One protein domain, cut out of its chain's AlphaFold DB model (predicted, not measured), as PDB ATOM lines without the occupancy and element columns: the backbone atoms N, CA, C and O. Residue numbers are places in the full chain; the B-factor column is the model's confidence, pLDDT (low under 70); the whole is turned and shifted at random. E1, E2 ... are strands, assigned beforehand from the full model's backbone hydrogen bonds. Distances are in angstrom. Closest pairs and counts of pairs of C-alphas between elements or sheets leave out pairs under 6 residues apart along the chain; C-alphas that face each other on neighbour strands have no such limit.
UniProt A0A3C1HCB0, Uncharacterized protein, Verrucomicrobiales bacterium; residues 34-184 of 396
ATOM      1  N   PHE A  34      33.515  55.100  33.851       92.38
ATOM      2  CA  PHE A  34      32.226  55.308  34.510       92.38
ATOM      3  C   PHE A  34      31.048  55.041  33.579       92.38
ATOM      4  O   PHE A  34      31.022  55.507  32.441       92.38
ATOM      5  N   LEU A  35      30.028  54.390  34.127       94.50
ATOM      6  CA  LEU A  35      28.692  54.241  33.555       94.50
ATOM      7  C   LEU A  35      27.714  55.028  34.436       94.50
ATOM      8  O   LEU A  35      27.846  55.020  35.661       94.50
ATOM      9  N   ARG A  36      26.757  55.743  33.837       95.38
ATOM     10  CA  ARG A  36      25.778  56.573  34.564       95.38
ATOM     11  C   ARG A  36      24.401  56.459  33.923       95.38
ATOM     12  O   ARG A  36      24.312  56.566  32.700       95.38
ATOM     13  N   THR A  37      23.360  56.293  34.734       93.31
ATOM     14  CA  THR A  37      21.961  56.293  34.273       93.31
ATOM     15  C   THR A  37      21.495  57.695  33.863       93.31
ATOM     16  O   THR A  37      22.232  58.681  33.993       93.31
ATOM     17  N   GLY A  38      20.281  57.794  33.309       84.38
ATOM     18  CA  GLY A  38      19.687  59.074  32.898       84.38
ATOM     19  C   GLY A  38      19.969  59.483  31.448       84.38
ATOM     20  O   GLY A  38      19.640  60.596  31.041       84.38
ATOM     21  N   SER A  39      20.540  58.581  30.643       81.00
ATOM     22  CA  SER A  39      20.694  58.766  29.190       81.00
ATOM     23  C   SER A  39      19.414  58.459  28.397       81.00
ATOM     24  O   SER A  39      19.362  58.702  27.192       81.00
ATOM     25  N   GLY A  40      18.392  57.897  29.054       86.75
ATOM     26  CA  GLY A  40      17.176  57.377  28.419       86.75
ATOM     27  C   GLY A  40      17.334  55.978  27.810       86.75
ATOM     28  O   GLY A  40      16.370  55.446  27.263       86.75
ATOM     29  N   SER A  41      18.523  55.369  27.901       92.25
ATOM     30  CA  SER A  41      18.761  53.975  27.501       92.25
ATOM     31  C   SER A  41      18.579  53.050  28.698       92.25
ATOM     32  O   SER A  41      19.153  53.308  29.746       92.25
ATOM     33  N   SER A  42      17.833  51.954  28.533       94.88
ATOM     34  CA  SER A  42      17.624  50.955  29.596       94.88
ATOM     35  C   SER A  42      18.862  50.106  29.901       94.88
ATOM     36  O   SER A  42      18.892  49.395  30.898       94.88
ATOM     37  N   LEU A  43      19.859  50.114  29.014       96.88
ATOM     38  CA  LEU A  43      21.095  49.361  29.172       96.88
ATOM     39  C   LEU A  43      22.260  50.176  28.623       96.88
ATOM     40  O   LEU A  43      22.207  50.662  27.490       96.88
ATOM     41  N   ILE A  44      23.307  50.308  29.427       96.56
ATOM     42  CA  ILE A  44      24.550  50.978  29.065       96.56
ATOM     43  C   ILE A  44      25.676  49.973  29.267       96.56
ATOM     44  O   ILE A  44      25.887  49.505  30.383       96.56
ATOM     45  N   SER A  45      26.403  49.665  28.198       96.19
ATOM     46  CA  SER A  45      27.418  48.611  28.197       96.19
ATOM     47  C   SER A  45      28.805  49.173  27.923       96.19
ATOM     48  O   SER A  45      29.000  49.958  26.993       96.19
ATOM     49  N   LEU A  46      29.781  48.717  28.700       93.56
ATOM     50  CA  LEU A  46      31.204  48.837  28.407       93.56
ATOM     51  C   LEU A  46      31.744  47.460  28.022       93.56
ATOM     52  O   LEU A  46      31.461  46.479  28.698       93.56
ATOM     53  N   ASP A  47      32.548  47.405  26.965       94.06
ATOM     54  CA  ASP A  47      33.178  46.181  26.472       94.06
ATOM     55  C   ASP A  47      34.700  46.326  26.502       94.06
ATOM     56  O   ASP A  47      35.278  47.191  25.839       94.06
ATOM     57  N   LEU A  48      35.344  45.479  27.301       88.75
ATOM     58  CA  LEU A  48      36.782  45.480  27.513       88.75
ATOM     59  C   LEU A  48      37.388  44.194  26.962       88.75
ATOM     60  O   LEU A  48      37.080  43.094  27.418       88.75
ATOM     61  N   SER A  49      38.310  44.334  26.012       86.31
ATOM     62  CA  SER A  49      39.106  43.209  25.520       86.31
ATOM     63  C   SER A  49      40.259  42.908  26.476       86.31
ATOM     64  O   SER A  49      41.036  43.792  26.843       86.31
ATOM     65  N   LEU A  50      40.379  41.644  26.862       86.31
ATOM     66  CA  LEU A  50      41.408  41.114  27.744       86.31
ATOM     67  C   LEU A  50      42.183  40.027  27.000       86.31
ATOM     68  O   LEU A  50      41.600  39.203  26.289       86.31
ATOM     69  N   LEU A  51      43.501  39.996  27.166       84.75
ATOM     70  CA  LEU A  51      44.350  38.969  26.571       84.75
ATOM     71  C   LEU A  51      45.012  38.161  27.692       84.75
ATOM     72  O   LEU A  51      45.861  38.709  28.396       84.75
ATOM     73  N   PRO A  52      44.632  36.885  27.889       83.75
ATOM     74  CA  PRO A  52      45.311  36.034  28.852       83.75
ATOM     75  C   PRO A  52      46.792  35.856  28.470       83.75
ATOM     76  O   PRO A  52      47.095  35.658  27.289       83.75
ATOM     77  N   PRO A  53      47.722  35.892  29.437       74.94
ATOM     78  CA  PRO A  53      49.128  35.619  29.173       74.94
ATOM     79  C   PRO A  53      49.324  34.172  28.698       74.94
ATOM     80  O   PRO A  53      48.792  33.222  29.277       74.94
ATOM     81  N   SER A  54      50.107  33.984  27.634       78.06
ATOM     82  CA  SER A  54      50.410  32.655  27.097       78.06
ATOM     83  C   SER A  54      51.312  31.861  28.042       78.06
ATOM     84  O   SER A  54      52.301  32.394  28.540       78.06
ATOM     85  N   GLY A  55      51.026  30.570  28.228       77.38
ATOM     86  CA  GLY A  55      51.869  29.669  29.026       77.38
ATOM     87  C   GLY A  55      51.622  29.719  30.537       77.38
ATOM     88  O   GLY A  55      52.269  28.979  31.273       77.38
ATOM     89  N   VAL A  56      50.670  30.533  30.997       77.44
ATOM     90  CA  VAL A  56      50.225  30.554  32.394       77.44
ATOM     91  C   VAL A  56      49.188  29.456  32.612       77.44
ATOM     92  O   VAL A  56      48.170  29.404  31.925       77.44
ATOM     93  N   ALA A  57      49.449  28.563  33.569       81.31
ATOM     94  CA  ALA A  57      48.589  27.408  33.827       81.31
ATOM     95  C   ALA A  57      47.227  27.794  34.434       81.31
ATOM     96  O   ALA A  57      46.231  27.123  34.173       81.31
ATOM     97  N   GLN A  58      47.188  28.866  35.231       87.56
ATOM     98  CA  GLN A  58      45.984  29.352  35.902       87.56
ATOM     99  C   GLN A  58      46.012  30.886  35.973       87.56
ATOM    100  O   GLN A  58      46.452  31.452  36.971       87.56
ATOM    101  N   PRO A  59      45.631  31.580  34.892       90.00
ATOM    102  CA  PRO A  59      45.569  33.030  34.912       90.00
ATOM    103  C   PRO A  59      44.372  33.514  35.746       90.00
ATOM    104  O   PRO A  59      43.334  32.856  35.801       90.00
ATOM    105  N   GLU A  60      44.498  34.683  36.364       91.50
ATOM    106  CA  GLU A  60      43.451  35.302  37.182       91.50
ATOM    107  C   GLU A  60      43.020  36.632  36.573       91.50
ATOM    108  O   GLU A  60      43.856  37.452  36.207       91.50
ATOM    109  N   LEU A  61      41.714  36.864  36.478       93.44
ATOM    110  CA  LEU A  61      41.158  38.190  36.245       93.44
ATOM    111  C   LEU A  61      41.255  38.992  37.545       93.44
ATOM    112  O   LEU A  61      40.770  38.541  38.582       93.44
ATOM    113  N   VAL A  62      41.814  40.195  37.462       89.50
ATOM    114  CA  VAL A  62      41.790  41.190  38.536       89.50
ATOM    115  C   VAL A  62      41.124  42.450  38.017       89.50
ATOM    116  O   VAL A  62      41.398  42.854  36.890       89.50
ATOM    117  N   LEU A  63      40.243  43.051  38.813       93.75
ATOM    118  CA  LEU A  63      39.650  44.360  38.535       93.75
ATOM    119  C   LEU A  63      39.089  44.990  39.807       93.75
ATOM    120  O   LEU A  63      38.628  44.289  40.705       93.75
ATOM    121  N   ASP A  64      39.045  46.315  39.836       94.25
ATOM    122  CA  ASP A  64      38.280  47.076  40.814       94.25
ATOM    123  C   ASP A  64      36.979  47.547  40.169       94.25
ATOM    124  O   ASP A  64      36.975  48.024  39.036       94.25
ATOM    125  N   PHE A  65      35.864  47.437  40.876       97.19
ATOM    126  CA  PHE A  65      34.574  47.909  40.396       97.19
ATOM    127  C   PHE A  65      33.734  48.460  41.540       97.19
ATOM    128  O   PHE A  65      34.017  48.242  42.720       97.19
ATOM    129  N   GLY A  66      32.654  49.143  41.193       97.31
ATOM    130  CA  GLY A  66      31.642  49.497  42.170       97.31
ATOM    131  C   GLY A  66      30.346  49.952  41.540       97.31
ATOM    132  O   GLY A  66      30.276  50.221  40.341       97.31
ATOM    133  N   PHE A  67      29.337  50.043  42.393       98.25
ATOM    134  CA  PHE A  67      27.984  50.468  42.072       98.25
ATOM    135  C   PHE A  67      27.511  51.462  43.122       98.25
ATOM    136  O   PHE A  67      27.769  51.281  44.316       98.25
ATOM    137  N   GLY A  68      26.842  52.518  42.680       97.81
ATOM    138  CA  GLY A  68      26.217  53.499  43.549       97.81
ATOM    139  C   GLY A  68      24.864  53.915  43.005       97.81
ATOM    140  O   GLY A  68      24.701  54.049  41.795       97.81
ATOM    141  N   THR A  69      23.908  54.122  43.902       97.88
ATOM    142  CA  THR A  69      22.534  54.504  43.580       97.88
ATOM    143  C   THR A  69      21.945  55.394  44.673       97.88
ATOM    144  O   THR A  69      22.340  55.324  45.840       97.88
ATOM    145  N   ASP A  70      21.022  56.269  44.282       97.31
ATOM    146  CA  ASP A  70      20.155  57.018  45.195       97.31
ATOM    147  C   ASP A  70      18.784  56.338  45.384       97.31
ATOM    148  O   ASP A  70      17.908  56.888  46.055       97.31
ATOM    149  N   GLU A  71      18.578  55.161  44.787       95.81
ATOM    150  CA  GLU A  71      17.352  54.383  44.940       95.81
ATOM    151  C   GLU A  71      17.185  53.873  46.373       95.81
ATOM    152  O   GLU A  71      18.134  53.453  47.041       95.81
ATOM    153  N   GLY A  72      15.941  53.906  46.851       92.00
ATOM    154  CA  GLY A  72      15.552  53.243  48.088       92.00
ATOM    155  C   GLY A  72      15.357  51.742  47.875       92.00
ATOM    156  O   GLY A  72      15.068  51.282  46.775       92.00
ATOM    157  N   SER A  73      15.455  50.963  48.949       86.62
ATOM    158  CA  SER A  73      15.193  49.523  48.921       86.62
ATOM    159  C   SER A  73      13.689  49.235  49.049       86.62
ATOM    160  O   SER A  73      13.223  48.800  50.107       86.62
ATOM    161  N   ASP A  74      12.912  49.509  48.001       87.81
ATOM    162  CA  ASP A  74      11.475  49.213  47.982       87.81
ATOM    163  C   ASP A  74      11.213  47.757  47.540       87.81
ATOM    164  O   ASP A  74      11.618  47.354  46.442       87.81
ATOM    165  N   PRO A  75      10.528  46.928  48.355       87.50
ATOM    166  CA  PRO A  75      10.226  45.547  47.990       87.50
ATOM    167  C   PRO A  75       9.379  45.440  46.715       87.50
ATOM    168  O   PRO A  75       8.421  46.187  46.529       87.50
ATOM    169  N   GLY A  76       9.677  44.449  45.870       88.00
ATOM    170  CA  GLY A  76       8.892  44.160  44.662       88.00
ATOM    171  C   GLY A  76       9.128  45.123  43.494       88.00
ATOM    172  O   GLY A  76       8.380  45.075  42.518       88.00
ATOM    173  N   THR A  77      10.148  45.975  43.582       90.69
ATOM    174  CA  THR A  77      10.595  46.843  42.489       90.69
ATOM    175  C   THR A  77      11.859  46.278  41.841       90.69
ATOM    176  O   THR A  77      12.639  45.578  42.487       90.69
ATOM    177  N   PHE A  78      12.028  46.537  40.543       92.19
ATOM    178  CA  PHE A  78      13.280  46.269  39.840       92.19
ATOM    179  C   PHE A  78      14.164  47.500  39.983       92.19
ATOM    180  O   PHE A  78      13.755  48.569  39.543       92.19
ATOM    181  N   HIS A  79      15.335  47.345  40.588       96.56
ATOM    182  CA  HIS A  79      16.300  48.426  40.801       96.56
ATOM    183  C   HIS A  79      17.239  48.570  39.608       96.56
ATOM    184  O   HIS A  79      17.399  47.630  38.816       96.56
ATOM    185  N   ASP A  80      17.885  49.727  39.498       97.62
ATOM    186  CA  ASP A  80      19.065  49.840  38.654       97.62
ATOM    187  C   ASP A  80      20.112  48.839  39.140       97.62
ATOM    188  O   ASP A  80      20.273  48.594  40.340       97.62
ATOM    189  N   SER A  81      20.833  48.234  38.202       98.06
ATOM    190  CA  SER A  81      21.805  47.201  38.544       98.06
ATOM    191  C   SER A  81      23.019  47.239  37.640       98.06
ATOM    192  O   SER A  81      22.941  47.634  36.478       98.06
ATOM    193  N   VAL A  82      24.160  46.818  38.177       98.38
ATOM    194  CA  VAL A  82      25.361  46.544  37.393       98.38
ATOM    195  C   VAL A  82      25.595  45.046  37.312       98.38
ATOM    196  O   VAL A  82      25.422  44.334  38.300       98.38
ATOM    197  N   SER A  83      26.044  44.565  36.159       98.50
ATOM    198  CA  SER A  83      26.527  43.196  36.005       98.50
ATOM    199  C   SER A  83      27.896  43.143  35.336       98.50
ATOM    200  O   SER A  83      28.243  44.005  34.525       98.50
ATOM    201  N   LEU A  84      28.685  42.134  35.717       98.44
ATOM    202  CA  LEU A  84      29.986  41.838  35.116       98.44
ATOM    203  C   LEU A  84      29.931  40.487  34.419       98.44
ATOM    204  O   LEU A  84      29.780  39.456  35.076       98.44
ATOM    205  N   THR A  85      30.117  40.480  33.103       98.25
ATOM    206  CA  THR A  85      30.047  39.255  32.300       98.25
ATOM    207  C   THR A  85      31.350  39.021  31.555       98.25
ATOM    208  O   THR A  85      31.778  39.854  30.763       98.25
ATOM    209  N   LEU A  86      31.968  37.859  31.761       97.44
ATOM    210  CA  LEU A  86      33.077  37.390  30.935       97.44
ATOM    211  C   LEU A  86      32.567  36.539  29.779       97.44
ATOM    212  O   LEU A  86      31.721  35.664  29.960       97.44
ATOM    213  N   GLN A  87      33.135  36.745  28.598       96.56
ATOM    214  CA  GLN A  87      32.774  36.001  27.405       96.56
ATOM    215  C   GLN A  87      34.012  35.555  26.627       96.56
ATOM    216  O   GLN A  87      34.976  36.309  26.471       96.56
ATOM    217  N   SER A  88      33.975  34.321  26.115       93.94
ATOM    218  CA  SER A  88      34.950  33.844  25.134       93.94
ATOM    219  C   SER A  88      34.861  34.669  23.841       93.94
ATOM    220  O   SER A  88      33.795  35.207  23.528       93.94
ATOM    221  N   PRO A  89      35.929  34.748  23.028       83.62
ATOM    222  CA  PRO A  89      35.912  35.582  21.823       83.62
ATOM    223  C   PRO A  89      34.837  35.163  20.808       83.62
ATOM    224  O   PRO A  89      34.332  35.990  20.053       83.62
ATOM    225  N   SER A  90      34.458  33.884  20.797       87.12
ATOM    226  CA  SER A  90      33.399  33.338  19.942       87.12
ATOM    227  C   SER A  90      31.986  33.512  20.509       87.12
ATOM    228  O   SER A  90      31.020  33.146  19.843       87.12
ATOM    229  N   GLY A  91      31.847  33.990  21.748       90.06
ATOM    230  CA  GLY A  91      30.570  34.024  22.456       90.06
ATOM    231  C   GLY A  91      30.038  32.657  22.887       90.06
ATOM    232  O   GLY A  91      28.960  32.583  23.470       90.06
ATOM    233  N   SER A  92      30.770  31.570  22.618       90.81
ATOM    234  CA  SER A  92      30.329  30.199  22.908       90.81
ATOM    235  C   SER A  92      30.281  29.875  24.398       90.81
ATOM    236  O   SER A  92      29.627  28.914  24.801       90.81
ATOM    237  N   ARG A  93      31.000  30.648  25.217       94.19
ATOM    238  CA  ARG A  93      31.030  30.514  26.668       94.19
ATOM    239  C   ARG A  93      30.880  31.894  27.280       94.19
ATOM    240  O   ARG A  93      31.659  32.796  26.984       94.19
ATOM    241  N   THR A  94      29.905  32.007  28.167       96.12
ATOM    242  CA  THR A  94      29.587  33.230  28.898       96.12
ATOM    243  C   THR A  94      29.545  32.898  30.379       96.12
ATOM    244  O   THR A  94      28.995  31.867  30.761       96.12
ATOM    245  N   ALA A  95      30.137  33.747  31.201       96.62
ATOM    246  CA  ALA A  95      30.272  33.579  32.634       96.62
ATOM    247  C   ALA A  95      29.851  34.888  33.315       96.62
ATOM    248  O   ALA A  95      30.588  35.873  33.279       96.62
ATOM    249  N   LEU A  96      28.649  34.907  33.898       97.94
ATOM    250  CA  LEU A  96      28.164  36.040  34.684       97.94
ATOM    251  C   LEU A  96      28.827  35.990  36.062       97.94
ATOM    252  O   LEU A  96      28.581  35.073  36.845       97.94
ATOM    253  N   LEU A  97      29.720  36.941  36.322       98.12
ATOM    254  CA  LEU A  97      30.539  36.969  37.531       98.12
ATOM    255  C   LEU A  97      29.744  37.486  38.722       98.12
ATOM    256  O   LEU A  97      29.870  36.951  39.821       98.12
ATOM    257  N   LEU A  98      28.939  38.525  38.510       98.19
ATOM    258  CA  LEU A  98      28.085  39.111  39.536       98.19
ATOM    259  C   LEU A  98      27.016  40.015  38.935       98.19
ATOM    260  O   LEU A  98      27.181  40.530  37.825       98.19
ATOM    261  N   THR A  99      26.000  40.269  39.753       98.12
ATOM    262  CA  THR A  99      25.033  41.356  39.604       98.12
ATOM    263  C   THR A  99      24.931  42.093  40.938       98.12
ATOM    264  O   THR A  99      24.921  41.455  41.990       98.12
ATOM    265  N   ALA A 100      24.876  43.421  40.922       97.25
ATOM    266  CA  ALA A 100      24.687  44.231  42.121       97.25
ATOM    267  C   ALA A 100      23.648  45.329  41.892       97.25
ATOM    268  O   ALA A 100      23.616  45.926  40.819       97.25
ATOM    269  N   ASP A 101      22.835  45.597  42.907       96.94
ATOM    270  CA  ASP A 101      21.794  46.624  42.930       96.94
ATOM    271  C   ASP A 101      21.701  47.291  44.320       96.94
ATOM    272  O   ASP A 101      22.599  47.154  45.159       96.94
ATOM    273  N   SER A 102      20.627  48.047  44.579       95.38
ATOM    274  CA  SER A 102      20.386  48.707  45.874       95.38
ATOM    275  C   SER A 102      20.176  47.728  47.044       95.38
ATOM    276  O   SER A 102      20.330  48.109  48.208       95.38
ATOM    277  N   THR A 103      19.838  46.466  46.762       95.12
ATOM    278  CA  THR A 103      19.534  45.424  47.751       95.12
ATOM    279  C   THR A 103      20.750  44.575  48.114       95.12
ATOM    280  O   THR A 103      20.792  43.991  49.200       95.12
ATOM    281  N   GLY A 104      21.766  44.540  47.250       94.06
ATOM    282  CA  GLY A 104      23.024  43.861  47.521       94.06
ATOM    283  C   GLY A 104      23.760  43.424  46.263       94.06
ATOM    284  O   GLY A 104      23.562  43.951  45.175       94.06
ATOM    285  N   MET A 105      24.652  42.450  46.435       96.25
ATOM    286  CA  MET A 105      25.411  41.831  45.353       96.25
ATOM    287  C   MET A 105      25.184  40.323  45.376       96.25
ATOM    288  O   MET A 105      25.408  39.676  46.401       96.25
ATOM    289  N   GLU A 106      24.792  39.767  44.235       97.12
ATOM    290  CA  GLU A 106      24.744  38.333  43.981       97.12
ATOM    291  C   GLU A 106      25.949  37.927  43.127       97.12
ATOM    292  O   GLU A 106      26.190  38.468  42.048       97.12
ATOM    293  N   THR A 107      26.734  36.973  43.624       97.69
ATOM    294  CA  THR A 107      27.970  36.501  42.985       97.69
ATOM    295  C   THR A 107      27.742  35.179  42.274       97.69
ATOM    296  O   THR A 107      27.166  34.265  42.860       97.69
ATOM    297  N   ALA A 108      28.267  35.051  41.055       97.00
ATOM    298  CA  ALA A 108      28.111  33.881  40.197       97.00
ATOM    299  C   ALA A 108      26.646  33.401  40.054       97.00
ATOM    300  O   ALA A 108      26.385  32.200  40.195       97.00
ATOM    301  N   PRO A 109      25.673  34.299  39.784       96.19
ATOM    302  CA  PRO A 109      24.288  33.880  39.611       96.19
ATOM    303  C   PRO A 109      24.156  32.905  38.425       96.19
ATOM    304  O   PRO A 109      24.839  33.050  37.400       96.19
ATOM    305  N   PRO A 110      23.279  31.892  38.524       92.50
ATOM    306  CA  PRO A 110      23.090  30.921  37.457       92.50
ATOM    307  C   PRO A 110      22.512  31.594  36.207       92.50
ATOM    308  O   PRO A 110      21.495  32.279  36.263       92.50
ATOM    309  N   THR A 111      23.129  31.346  35.051       91.38
ATOM    310  CA  THR A 111      22.661  31.859  33.756       91.38
ATOM    311  C   THR A 111      22.240  30.723  32.839       91.38
ATOM    312  O   THR A 111      22.928  29.709  32.702       91.38
ATOM    313  N   GLN A 112      21.087  30.873  32.186       92.50
ATOM    314  CA  GLN A 112      20.612  29.873  31.238       92.50
ATOM    315  C   GLN A 112      21.529  29.845  30.009       92.50
ATOM    316  O   GLN A 112      21.675  30.843  29.311       92.50
ATOM    317  N   GLY A 113      22.145  28.693  29.741       90.56
ATOM    318  CA  GLY A 113      23.081  28.528  28.624       90.56
ATOM    319  C   GLY A 113      24.481  29.102  28.867       90.56
ATOM    320  O   GLY A 113      25.341  28.952  28.003       90.56
ATOM    321  N   GLY A 114      24.726  29.719  30.027       93.38
ATOM    322  CA  GLY A 114      26.055  30.144  30.452       93.38
ATOM    323  C   GLY A 114      26.823  29.043  31.182       93.38
ATOM    324  O   GLY A 114      26.307  27.969  31.497       93.38
ATOM    325  N   MET A 115      28.092  29.322  31.456       94.50
ATOM    326  CA  MET A 115      28.926  28.510  32.329       94.50
ATOM    327  C   MET A 115      28.476  28.710  33.779       94.50
ATOM    328  O   MET A 115      28.429  29.837  34.266       94.50
ATOM    329  N   THR A 116      28.186  27.616  34.485       94.88
ATOM    330  CA  THR A 116      28.013  27.653  35.941       94.88
ATOM    331  C   THR A 116      29.370  27.877  36.598       94.88
ATOM    332  O   THR A 116      30.298  27.096  36.380       94.88
ATOM    333  N   LEU A 117      29.481  28.936  37.396       95.12
ATOM    334  CA  LEU A 117      30.664  29.229  38.197       95.12
ATOM    335  C   LEU A 117      30.449  28.761  39.636       95.12
ATOM    336  O   LEU A 117      29.328  28.772  40.138       95.12
ATOM    337  N   ASP A 118      31.532  28.368  40.302       93.56
ATOM    338  CA  ASP A 118      31.536  28.177  41.750       93.56
ATOM    339  C   ASP A 118      31.770  29.545  42.416       93.56
ATOM    340  O   ASP A 118      32.846  30.121  42.216       93.56
ATOM    341  N   PRO A 119      30.820  30.079  43.210       93.12
ATOM    342  CA  PRO A 119      30.976  31.378  43.862       93.12
ATOM    343  C   PRO A 119      32.241  31.489  44.723       93.12
ATOM    344  O   PRO A 119      32.768  32.584  44.896       93.12
ATOM    345  N   THR A 120      32.772  30.371  45.236       90.56
ATOM    346  CA  THR A 120      33.986  30.366  46.070       90.56
ATOM    347  C   THR A 120      35.267  30.692  45.299       90.56
ATOM    348  O   THR A 120      36.285  30.999  45.919       90.56
ATOM    349  N   THR A 121      35.217  30.669  43.963       89.94
ATOM    350  CA  THR A 121      36.336  31.038  43.078       89.94
ATOM    351  C   THR A 121      36.443  32.542  42.822       89.94
ATOM    352  O   THR A 121      37.431  32.991  42.238       89.94
ATOM    353  N   LEU A 122      35.445  33.325  43.250       94.19
ATOM    354  CA  LEU A 122      35.467  34.781  43.192       94.19
ATOM    355  C   LEU A 122      35.869  35.332  44.561       94.19
ATOM    356  O   LEU A 122      35.152  35.190  45.552       94.19
ATOM    357  N   HIS A 123      37.025  35.983  44.618       90.81
ATOM    358  CA  HIS A 123      37.545  36.580  45.838       90.81
ATOM    359  C   HIS A 123      37.367  38.093  45.799       90.81
ATOM    360  O   HIS A 123      37.863  38.764  44.897       90.81
ATOM    361  N   PHE A 124      36.682  38.632  46.807       91.31
ATOM    362  CA  PHE A 124      36.387  40.057  46.907       91.31
ATOM    363  C   PHE A 124      37.113  40.694  48.090       91.31
ATOM    364  O   PHE A 124      37.135  40.152  49.197       91.31
ATOM    365  N   ARG A 125      37.642  41.898  47.875       88.62
ATOM    366  CA  ARG A 125      38.105  42.802  48.932       88.62
ATOM    367  C   ARG A 125      37.339  44.112  48.833       88.62
ATOM    368  O   ARG A 125      37.373  44.756  47.792       88.62
ATOM    369  N   THR A 126      36.688  44.534  49.909       90.38
ATOM    370  CA  THR A 126      35.983  45.823  49.957       90.38
ATOM    371  C   THR A 126      36.954  46.993  49.776       90.38
ATOM    372  O   THR A 126      38.038  47.010  50.363       90.38
ATOM    373  N   LEU A 127      36.548  47.974  48.974       86.44
ATOM    374  CA  LEU A 127      37.232  49.247  48.750       86.44
ATOM    375  C   LEU A 127      36.392  50.397  49.320       86.44
ATOM    376  O   LEU A 127      35.217  50.213  49.635       86.44
ATOM    377  N   SER A 128      36.976  51.593  49.446       89.88
ATOM    378  CA  SER A 128      36.225  52.787  49.853       89.88
ATOM    379  C   SER A 128      35.427  53.338  48.664       89.88
ATOM    380  O   SER A 128      36.038  53.838  47.719       89.88
ATOM    381  N   PRO A 129      34.081  53.326  48.683       85.94
ATOM    382  CA  PRO A 129      33.292  53.800  47.547       85.94
ATOM    383  C   PRO A 129      33.419  55.310  47.328       85.94
ATOM    384  O   PRO A 129      33.288  55.778  46.203       85.94
ATOM    385  N   SER A 130      33.709  56.074  48.387       78.62
ATOM    386  CA  SER A 130      33.805  57.541  48.358       78.62
ATOM    387  C   SER A 130      34.889  58.085  47.424       78.62
ATOM    388  O   SER A 130      34.807  59.244  47.025       78.62
ATOM    389  N   GLU A 131      35.880  57.266  47.073       77.25
ATOM    390  CA  GLU A 131      36.941  57.626  46.131       77.25
ATOM    391  C   GLU A 131      36.436  57.660  44.681       77.25
ATOM    392  O   GLU A 131      36.826  58.531  43.906       77.25
ATOM    393  N   PHE A 132      35.521  56.754  44.322       83.75
ATOM    394  CA  PHE A 132      35.085  56.545  42.938       83.75
ATOM    395  C   PHE A 132      33.644  57.006  42.689       83.75
ATOM    396  O   PHE A 132      33.320  57.515  41.619       83.75
ATOM    397  N   LEU A 133      32.772  56.873  43.685       89.56
ATOM    398  CA  LEU A 133      31.334  57.133  43.604       89.56
ATOM    399  C   LEU A 133      30.908  58.183  44.647       89.56
ATOM    400  O   LEU A 133      30.095  57.894  45.529       89.56
ATOM    401  N   PRO A 134      31.446  59.418  44.594       87.81
ATOM    402  CA  PRO A 134      31.116  60.431  45.583       87.81
ATOM    403  C   PRO A 134      29.653  60.875  45.460       87.81
ATOM    404  O   PRO A 134      29.186  61.266  44.389       87.81
ATOM    405  N   GLY A 135      28.956  60.885  46.596       90.94
ATOM    406  CA  GLY A 135      27.647  61.520  46.739       90.94
ATOM    407  C   GLY A 135      26.433  60.677  46.353       90.94
ATOM    408  O   GLY A 135      25.363  61.267  46.237       90.94
ATOM    409  N   TYR A 136      26.575  59.362  46.155       95.50
ATOM    410  CA  TYR A 136      25.435  58.436  46.106       95.50
ATOM    411  C   TYR A 136      24.956  58.078  47.518       95.50
ATOM    412  O   TYR A 136      25.777  57.945  48.430       95.50
ATOM    413  N   GLY A 137      23.642  57.921  47.697       94.31
ATOM    414  CA  GLY A 137      23.023  57.525  48.966       94.31
ATOM    415  C   GLY A 137      23.426  56.119  49.418       94.31
ATOM    416  O   GLY A 137      23.666  55.897  50.605       94.31
ATOM    417  N   LEU A 138      23.570  55.199  48.463       96.00
ATOM    418  CA  LEU A 138      24.118  53.860  48.641       96.00
ATOM    419  C   LEU A 138      25.270  53.668  47.656       96.00
ATOM    420  O   LEU A 138      25.130  53.961  46.472       96.00
ATOM    421  N   ALA A 139      26.416  53.176  48.125       96.75
ATOM    422  CA  ALA A 139      27.539  52.853  47.254       96.75
ATOM    423  C   ALA A 139      28.367  51.706  47.827       96.75
ATOM    424  O   ALA A 139      28.646  51.666  49.026       96.75
ATOM    425  N   SER A 140      28.795  50.806  46.950       96.50
ATOM    426  CA  SER A 140      29.705  49.708  47.264       96.50
ATOM    427  C   SER A 140      30.810  49.637  46.219       96.50
ATOM    428  O   SER A 140      30.581  49.894  45.038       96.50
ATOM    429  N   ALA A 141      32.017  49.295  46.657       96.12
ATOM    430  CA  ALA A 141      33.180  49.149  45.797       96.12
ATOM    431  C   ALA A 141      33.997  47.937  46.243       96.12
ATOM    432  O   ALA A 141      34.157  47.691  47.444       96.12
ATOM    433  N   PHE A 142      34.521  47.186  45.281       95.06
ATOM    434  CA  PHE A 142      35.234  45.941  45.518       95.06
ATOM    435  C   PHE A 142      36.397  45.777  44.545       95.06
ATOM    436  O   PHE A 142      36.334  46.200  43.397       95.06
ATOM    437  N   SER A 143      37.434  45.101  45.020       91.12
ATOM    438  CA  SER A 143      38.480  44.496  44.207       91.12
ATOM    439  C   SER A 143      38.144  43.019  44.045       91.12
ATOM    440  O   SER A 143      37.938  42.335  45.053       91.12
ATOM    441  N   LEU A 144      38.038  42.551  42.807       94.69
ATOM    442  CA  LEU A 144      37.742  41.171  42.438       94.69
ATOM    443  C   LEU A 144      39.018  40.488  41.944       94.69
ATOM    444  O   LEU A 144      39.708  41.022  41.079       94.69
ATOM    445  N   VAL A 145      39.267  39.281  42.448       91.56
ATOM    446  CA  VAL A 145      40.216  38.313  41.893       91.56
ATOM    447  C   VAL A 145      39.446  37.045  41.533       91.56
ATOM    448  O   VAL A 145      38.730  36.493  42.369       91.56
ATOM    449  N   PHE A 146      39.570  36.592  40.288       95.00
ATOM    450  CA  PHE A 146      38.856  35.430  39.768       95.00
ATOM    451  C   PHE A 146      39.787  34.542  38.944       95.00
ATOM    452  O   PHE A 146      40.257  34.943  37.880       95.00
ATOM    453  N   ALA A 147      40.025  33.316  39.409       92.12
ATOM    454  CA  ALA A 147      40.801  32.337  38.655       92.12
ATOM    455  C   ALA A 147      40.030  31.903  37.401       92.12
ATOM    456  O   ALA A 147      38.953  31.310  37.493       92.12
ATOM    457  N   LEU A 148      40.582  32.186  36.221       94.00
ATOM    458  CA  LEU A 148      39.895  31.935  34.962       94.00
ATOM    459  C   LEU A 148      39.805  30.421  34.701       94.00
ATOM    460  O   LEU A 148      40.838  29.753  34.579       94.00
ATOM    461  N   PRO A 149      38.593  29.853  34.569       93.25
ATOM    462  CA  PRO A 149      38.438  28.446  34.243       93.25
ATOM    463  C   PRO A 149      39.011  28.154  32.847       93.25
ATOM    464  O   PRO A 149      38.839  28.973  31.939       93.25
ATOM    465  N   PRO A 150      39.594  26.960  32.610       90.56
ATOM    466  CA  PRO A 150      40.211  26.612  31.327       90.56
ATOM    467  C   PRO A 150      39.294  26.807  30.118       90.56
ATOM    468  O   PRO A 150      39.755  27.128  29.029       90.56
ATOM    469  N   GLY A 151      37.980  26.660  30.315       88.62
ATOM    470  CA  GLY A 151      36.997  26.895  29.268       88.62
ATOM    471  C   GLY A 151      36.999  28.320  28.713       88.62
ATOM    472  O   GLY A 151      36.690  28.504  27.546       88.62
ATOM    473  N   LEU A 152      37.358  29.324  29.509       90.69
ATOM    474  CA  LEU A 152      37.407  30.720  29.075       90.69
ATOM    475  C   LEU A 152      38.720  31.077  28.347       90.69
ATOM    476  O   LEU A 152      38.791  32.112  27.698       90.69
ATOM    477  N   LEU A 153      39.747  30.222  28.374       88.00
ATOM    478  CA  LEU A 153      41.100  30.563  27.902       88.00
ATOM    479  C   LEU A 153      41.349  30.349  26.398       88.00
ATOM    480  O   LEU A 153      42.490  30.393  25.948       88.00
ATOM    481  N   GLU A 154      40.306  30.147  25.592       82.81
ATOM    482  CA  GLU A 154      40.414  29.859  24.149       82.81
ATOM    483  C   GLU A 154      40.726  31.104  23.272       82.81
ATOM    484  O   GLU A 154      40.437  31.109  22.076       82.81
ATOM    485  N   GLY A 155      41.311  32.174  23.832       83.19
ATOM    486  CA  GLY A 155      41.717  33.379  23.095       83.19
ATOM    487  C   GLY A 155      41.565  34.679  23.891       83.19
ATOM    488  O   GLY A 155      41.690  34.685  25.113       83.19
ATOM    489  N   SER A 156      41.308  35.792  23.190       86.06
ATOM    490  CA  SER A 156      41.003  37.081  23.831       86.06
ATOM    491  C   SER A 156      39.622  37.049  24.476       86.06
ATOM    492  O   SER A 156      38.624  36.768  23.821       86.06
ATOM    493  N   LEU A 157      39.577  37.346  25.766       93.12
ATOM    494  CA  LEU A 157      38.354  37.452  26.540       93.12
ATOM    495  C   LEU A 157      37.708  38.822  26.359       93.12
ATOM    496  O   LEU A 157      38.402  39.822  26.188       93.12
ATOM    497  N   ARG A 158      36.382  38.872  26.455       95.44
ATOM    498  CA  ARG A 158      35.629  40.124  26.572       95.44
ATOM    499  C   ARG A 158      35.016  40.212  27.955       95.44
ATOM    500  O   ARG A 158      34.395  39.253  28.410       95.44
ATOM    501  N   LEU A 159      35.214  41.341  28.618       97.00
ATOM    502  CA  LEU A 159      34.551  41.692  29.862       97.00
ATOM    503  C   LEU A 159      33.517  42.773  29.564       97.00
ATOM    504  O   LEU A 159      33.874  43.884  29.173       97.00
ATOM    505  N   PHE A 160      32.255  42.437  29.784       97.88
ATOM    506  CA  PHE A 160      31.145  43.372  29.724       97.88
ATOM    507  C   PHE A 160      30.853  43.916  31.116       97.88
ATOM    508  O   PHE A 160      30.750  43.147  32.077       97.88
ATOM    509  N   VAL A 161      30.724  45.236  31.206       98.00
ATOM    510  CA  VAL A 161      30.176  45.934  32.370       98.00
ATOM    511  C   VAL A 161      28.876  46.573  31.919       98.00
ATOM    512  O   VAL A 161      28.890  47.541  31.159       98.00
ATOM    513  N   ASP A 162      27.764  46.012  32.369       98.38
ATOM    514  CA  ASP A 162      26.434  46.432  31.948       98.38
ATOM    515  C   ASP A 162      25.732  47.133  33.106       98.38
ATOM    516  O   ASP A 162      25.558  46.536  34.165       98.38
ATOM    517  N   LEU A 163      25.327  48.385  32.902       98.25
ATOM    518  CA  LEU A 163      24.489  49.154  33.816       98.25
ATOM    519  C   LEU A 163      23.059  49.187  33.263       98.25
ATOM    520  O   LEU A 163      22.801  49.811  32.230       98.25
ATOM    521  N   PHE A 164      22.150  48.500  33.943       98.12
ATOM    522  CA  PHE A 164      20.717  48.519  33.677       98.12
ATOM    523  C   PHE A 164      20.066  49.721  34.371       98.12
ATOM    524  O   PHE A 164      20.305  49.949  35.556       98.12
ATOM    525  N   ASP A 165      19.248  50.457  33.620       97.38
ATOM    526  CA  ASP A 165      18.470  51.623  34.058       97.38
ATOM    527  C   ASP A 165      16.980  51.253  33.986       97.38
ATOM    528  O   ASP A 165      16.439  51.005  32.899       97.38
ATOM    529  N   ASN A 166      16.310  51.190  35.138       96.12
ATOM    530  CA  ASN A 166      14.884  50.874  35.247       96.12
ATOM    531  C   ASN A 166      13.971  52.045  34.815       96.12
ATOM    532  O   ASN A 166      12.745  51.907  34.823       96.12
ATOM    533  N   GLN A 167      14.560  53.179  34.421       96.00
ATOM    534  CA  GLN A 167      13.914  54.396  33.935       96.00
ATOM    535  C   GLN A 167      13.030  55.116  34.961       96.00
ATOM    536  O   GLN A 167      12.151  55.897  34.585       96.00
ATOM    537  N   ASN A 168      13.257  54.914  36.260       94.31
ATOM    538  CA  ASN A 168      12.517  55.613  37.317       94.31
ATOM    539  C   ASN A 168      12.985  57.070  37.543       94.31
ATOM    540  O   ASN A 168      12.350  57.814  38.292       94.31
ATOM    541  N   GLY A 169      14.070  57.491  36.882       94.69
ATOM    542  CA  GLY A 169      14.636  58.838  36.984       94.69
ATOM    543  C   GLY A 169      15.499  59.074  38.228       94.69
ATOM    544  O   GLY A 169      15.902  60.214  38.475       94.69
ATOM    545  N   VAL A 170      15.790  58.028  39.002       96.19
ATOM    546  CA  VAL A 170      16.733  58.051  40.118       96.19
ATOM    547  C   VAL A 170      18.146  57.803  39.590       96.19
ATOM    548  O   VAL A 170      18.368  57.144  38.578       96.19
ATOM    549  N   ARG A 171      19.129  58.438  40.224       96.56
ATOM    550  CA  ARG A 171      20.509  58.434  39.749       96.56
ATOM    551  C   ARG A 171      21.235  57.182  40.237       96.56
ATOM    552  O   ARG A 171      21.366  56.987  41.443       96.56
ATOM    553  N   SER A 172      21.849  56.472  39.298       97.88
ATOM    554  CA  SER A 172      22.734  55.337  39.550       97.88
ATOM    555  C   SER A 172      23.979  55.411  38.669       97.88
ATOM    556  O   SER A 172      24.025  56.093  37.638       97.88
ATOM    557  N   GLY A 173      25.031  54.716  39.080       97.31
ATOM    558  CA  GLY A 173      26.251  54.619  38.301       97.31
ATOM    559  C   GLY A 173      27.146  53.480  38.742       97.31
ATOM    560  O   GLY A 173      27.088  53.008  39.876       97.31
ATOM    561  N   ALA A 174      28.011  53.072  37.827       97.81
ATOM    562  CA  ALA A 174      29.020  52.059  38.068       97.81
ATOM    563  C   ALA A 174      30.393  52.561  37.632       97.81
ATOM    564  O   ALA A 174      30.502  53.470  36.801       97.81
ATOM    565  N   PHE A 175      31.442  51.964  38.187       95.81
ATOM    566  CA  PHE A 175      32.797  52.167  37.695       95.81
ATOM    567  C   PHE A 175      33.545  50.850  37.554       95.81
ATOM    568  O   PHE A 175      33.241  49.880  38.248       95.81
ATOM    569  N   ILE A 176      34.558  50.859  36.691       94.88
ATOM    570  CA  ILE A 176      35.594  49.832  36.633       94.88
ATOM    571  C   ILE A 176      36.975  50.489  36.562       94.88
ATOM    572  O   ILE A 176      37.153  51.517  35.908       94.88
ATOM    573  N   ASN A 177      37.946  49.919  37.265       88.38
ATOM    574  CA  ASN A 177      39.326  50.380  37.327       88.38
ATOM    575  C   ASN A 177      40.291  49.187  37.482       88.38
ATOM    576  O   ASN A 177      39.856  48.074  37.769       88.38
ATOM    577  N   HIS A 178      41.590  49.409  37.269       82.06
ATOM    578  CA  HIS A 178      42.665  48.432  37.498       82.06
ATOM    579  C   HIS A 178      42.387  47.013  36.949       82.06
ATOM    580  O   HIS A 178      42.684  46.015  37.607       82.06
ATOM    581  N   TRP A 179      41.793  46.898  35.754       87.50
ATOM    582  CA  TRP A 179      41.426  45.600  35.183       87.50
ATOM    583  C   TRP A 179      42.574  44.955  34.389       87.50
ATOM    584  O   TRP A 179      43.298  45.616  33.636       87.50
ATOM    585  N   GLY A 180      42.714  43.634  34.496       85.62
ATOM    586  CA  GLY A 180      43.706  42.865  33.751       85.62
ATOM    587  C   GLY A 180      43.673  41.371  34.055       85.62
ATOM    588  O   GLY A 180      42.944  40.919  34.931       85.62
ATOM    589  N   ILE A 181      44.476  40.599  33.320       85.38
ATOM    590  CA  ILE A 181      44.688  39.173  33.583       85.38
ATOM    591  C   ILE A 181      46.136  38.975  34.045       85.38
ATOM    592  O   ILE A 181      47.062  39.419  33.366       85.38
ATOM    593  N   ILE A 182      46.323  38.320  35.189       79.69
ATOM    594  CA  ILE A 182      47.621  38.046  35.822       79.69
ATOM    595  C   ILE A 182      47.879  36.540  35.947       79.69
ATOM    596  O   ILE A 182      47.011  35.727  35.647       79.69
ATOM    597  N   ASP A 183      49.077  36.161  36.386       79.00
ATOM    598  CA  ASP A 183      49.432  34.785  36.751       79.00
ATOM    599  C   ASP A 183      49.191  34.555  38.252       79.00
ATOM    600  O   ASP A 183      49.758  35.286  39.066       79.00
ATOM    601  N   ALA A 184      48.403  33.531  38.617       67.19
ATOM    602  CA  ALA A 184      48.106  33.156  40.008       67.19
ATOM    603  C   ALA A 184      49.355  32.842  40.853       67.19
ATOM    604  O   ALA A 184      49.327  32.913  42.082       67.19
TER     605      ALA A 184
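What this domain is: This is residues 34 to 184 of the 396 residues of an uncharacterized protein of Verrucomicrobiales bacterium (UniProt A0A3C1HCB0). Two twisted sheets of five strands each are stacked face to face as a sandwich, E1, E10, E3, E8 and E7 in one layer and E2, E9, E4, E5 and E6 in the other, with their strands at only 12 degrees to each other. The long strands E3, E8 and E10 run roughly along the longest axis, and the links around Gly 55 and Asp 74 lie at its two ends. The printed part has 151 residues with ten named strands, E1 to E10 in that order along the chain, and no named helix. Both sheets are antiparallel throughout, in the orders E1, E10, E3, E8, E7 and E2, E9, E4, E5, E6; the class is all strand, though under half of the residues, 74 of 151, are in named strands. The whole is compact, with a radius of gyration of the C-alphas of 15.4 A and spans of 47 by 32 by 26 A.

How they stand to each other: E1, residues 34 to 36, is an edge strand and the antiparallel neighbour of E10, residues 172 to 183, with N 35 and O 174 at 2.9 A. E2, residues 43 to 50, is an edge strand of the other sheet and the antiparallel neighbour of E9, residues 157 to 164, at 163 degrees, with N 46 and O 161 at 2.9 A. E3, residues 59 to 69, is an inner strand between E10 and E8, residues 138 to 147, with N 64 and O 177 at 2.8 A and N 65 and O 142 at 2.8 A. E4, residues 81 to 87, is the antiparallel neighbour of E9, with N 83 and O 162 at 2.8 A. E4, E5 of residues 94 to 100 and E6 of residues 105 to 107 form a meander, each strand the antiparallel neighbour of the one before. E4 and E5 are a hairpin, with N 84 and O 98 at 3.0 A, and so are E5 and E6, with N 99 and O 106 at 2.9 A. E7, residues 122 to 126, is an edge strand and forms a hairpin with E8 at 142 degrees, with N 123 and O 145 at 2.9 A. The two sheets make a sandwich, two sheets face to face; the parts that face each other are 9.3 A centre to centre, and their best planes are 3 degrees apart. Across it the closest C-alphas of E3 and E4 are those of Phe 67 and Val 82, 6.6 A apart, and those of E9 and E10 are Leu 163 and Ala 174, 6.9 A apart. E1 and E6 are apart, and so are E2 and E7.

Where its parts are: E1 begins at C-alpha 34, (32.226, 55.308, 34.510), and measures 6.6 A from first to last C-alpha. E2 measures 22.0 A and E3 32.7 A. E4 measures 19.2 A, beginning at C-alpha 81, (21.805, 47.201, 38.544), and E5 measures 17.9 A. E6 is 6.4 A long, E7 13.0 A, E8 29.0 A and E9 22.0 A. E10, the longest strand with 12 residues, measures 33.8 A and ends at C-alpha 183, (49.432, 34.785, 36.751).

The domain as a whole: The two C-alphas farthest apart are those of Gly 55 and Asp 74, at 48.7 A. The printed part, residues 34 to 184, has no cut. The links E3 to E4, E6 to E7 and E7 to E8 are long, that from E6 to E7 with 14 residues, 108 to 121; the link E5 to E6 is tight. The mean pLDDT of the printed part is 91.9, and one residue, Ala 184, is under 70.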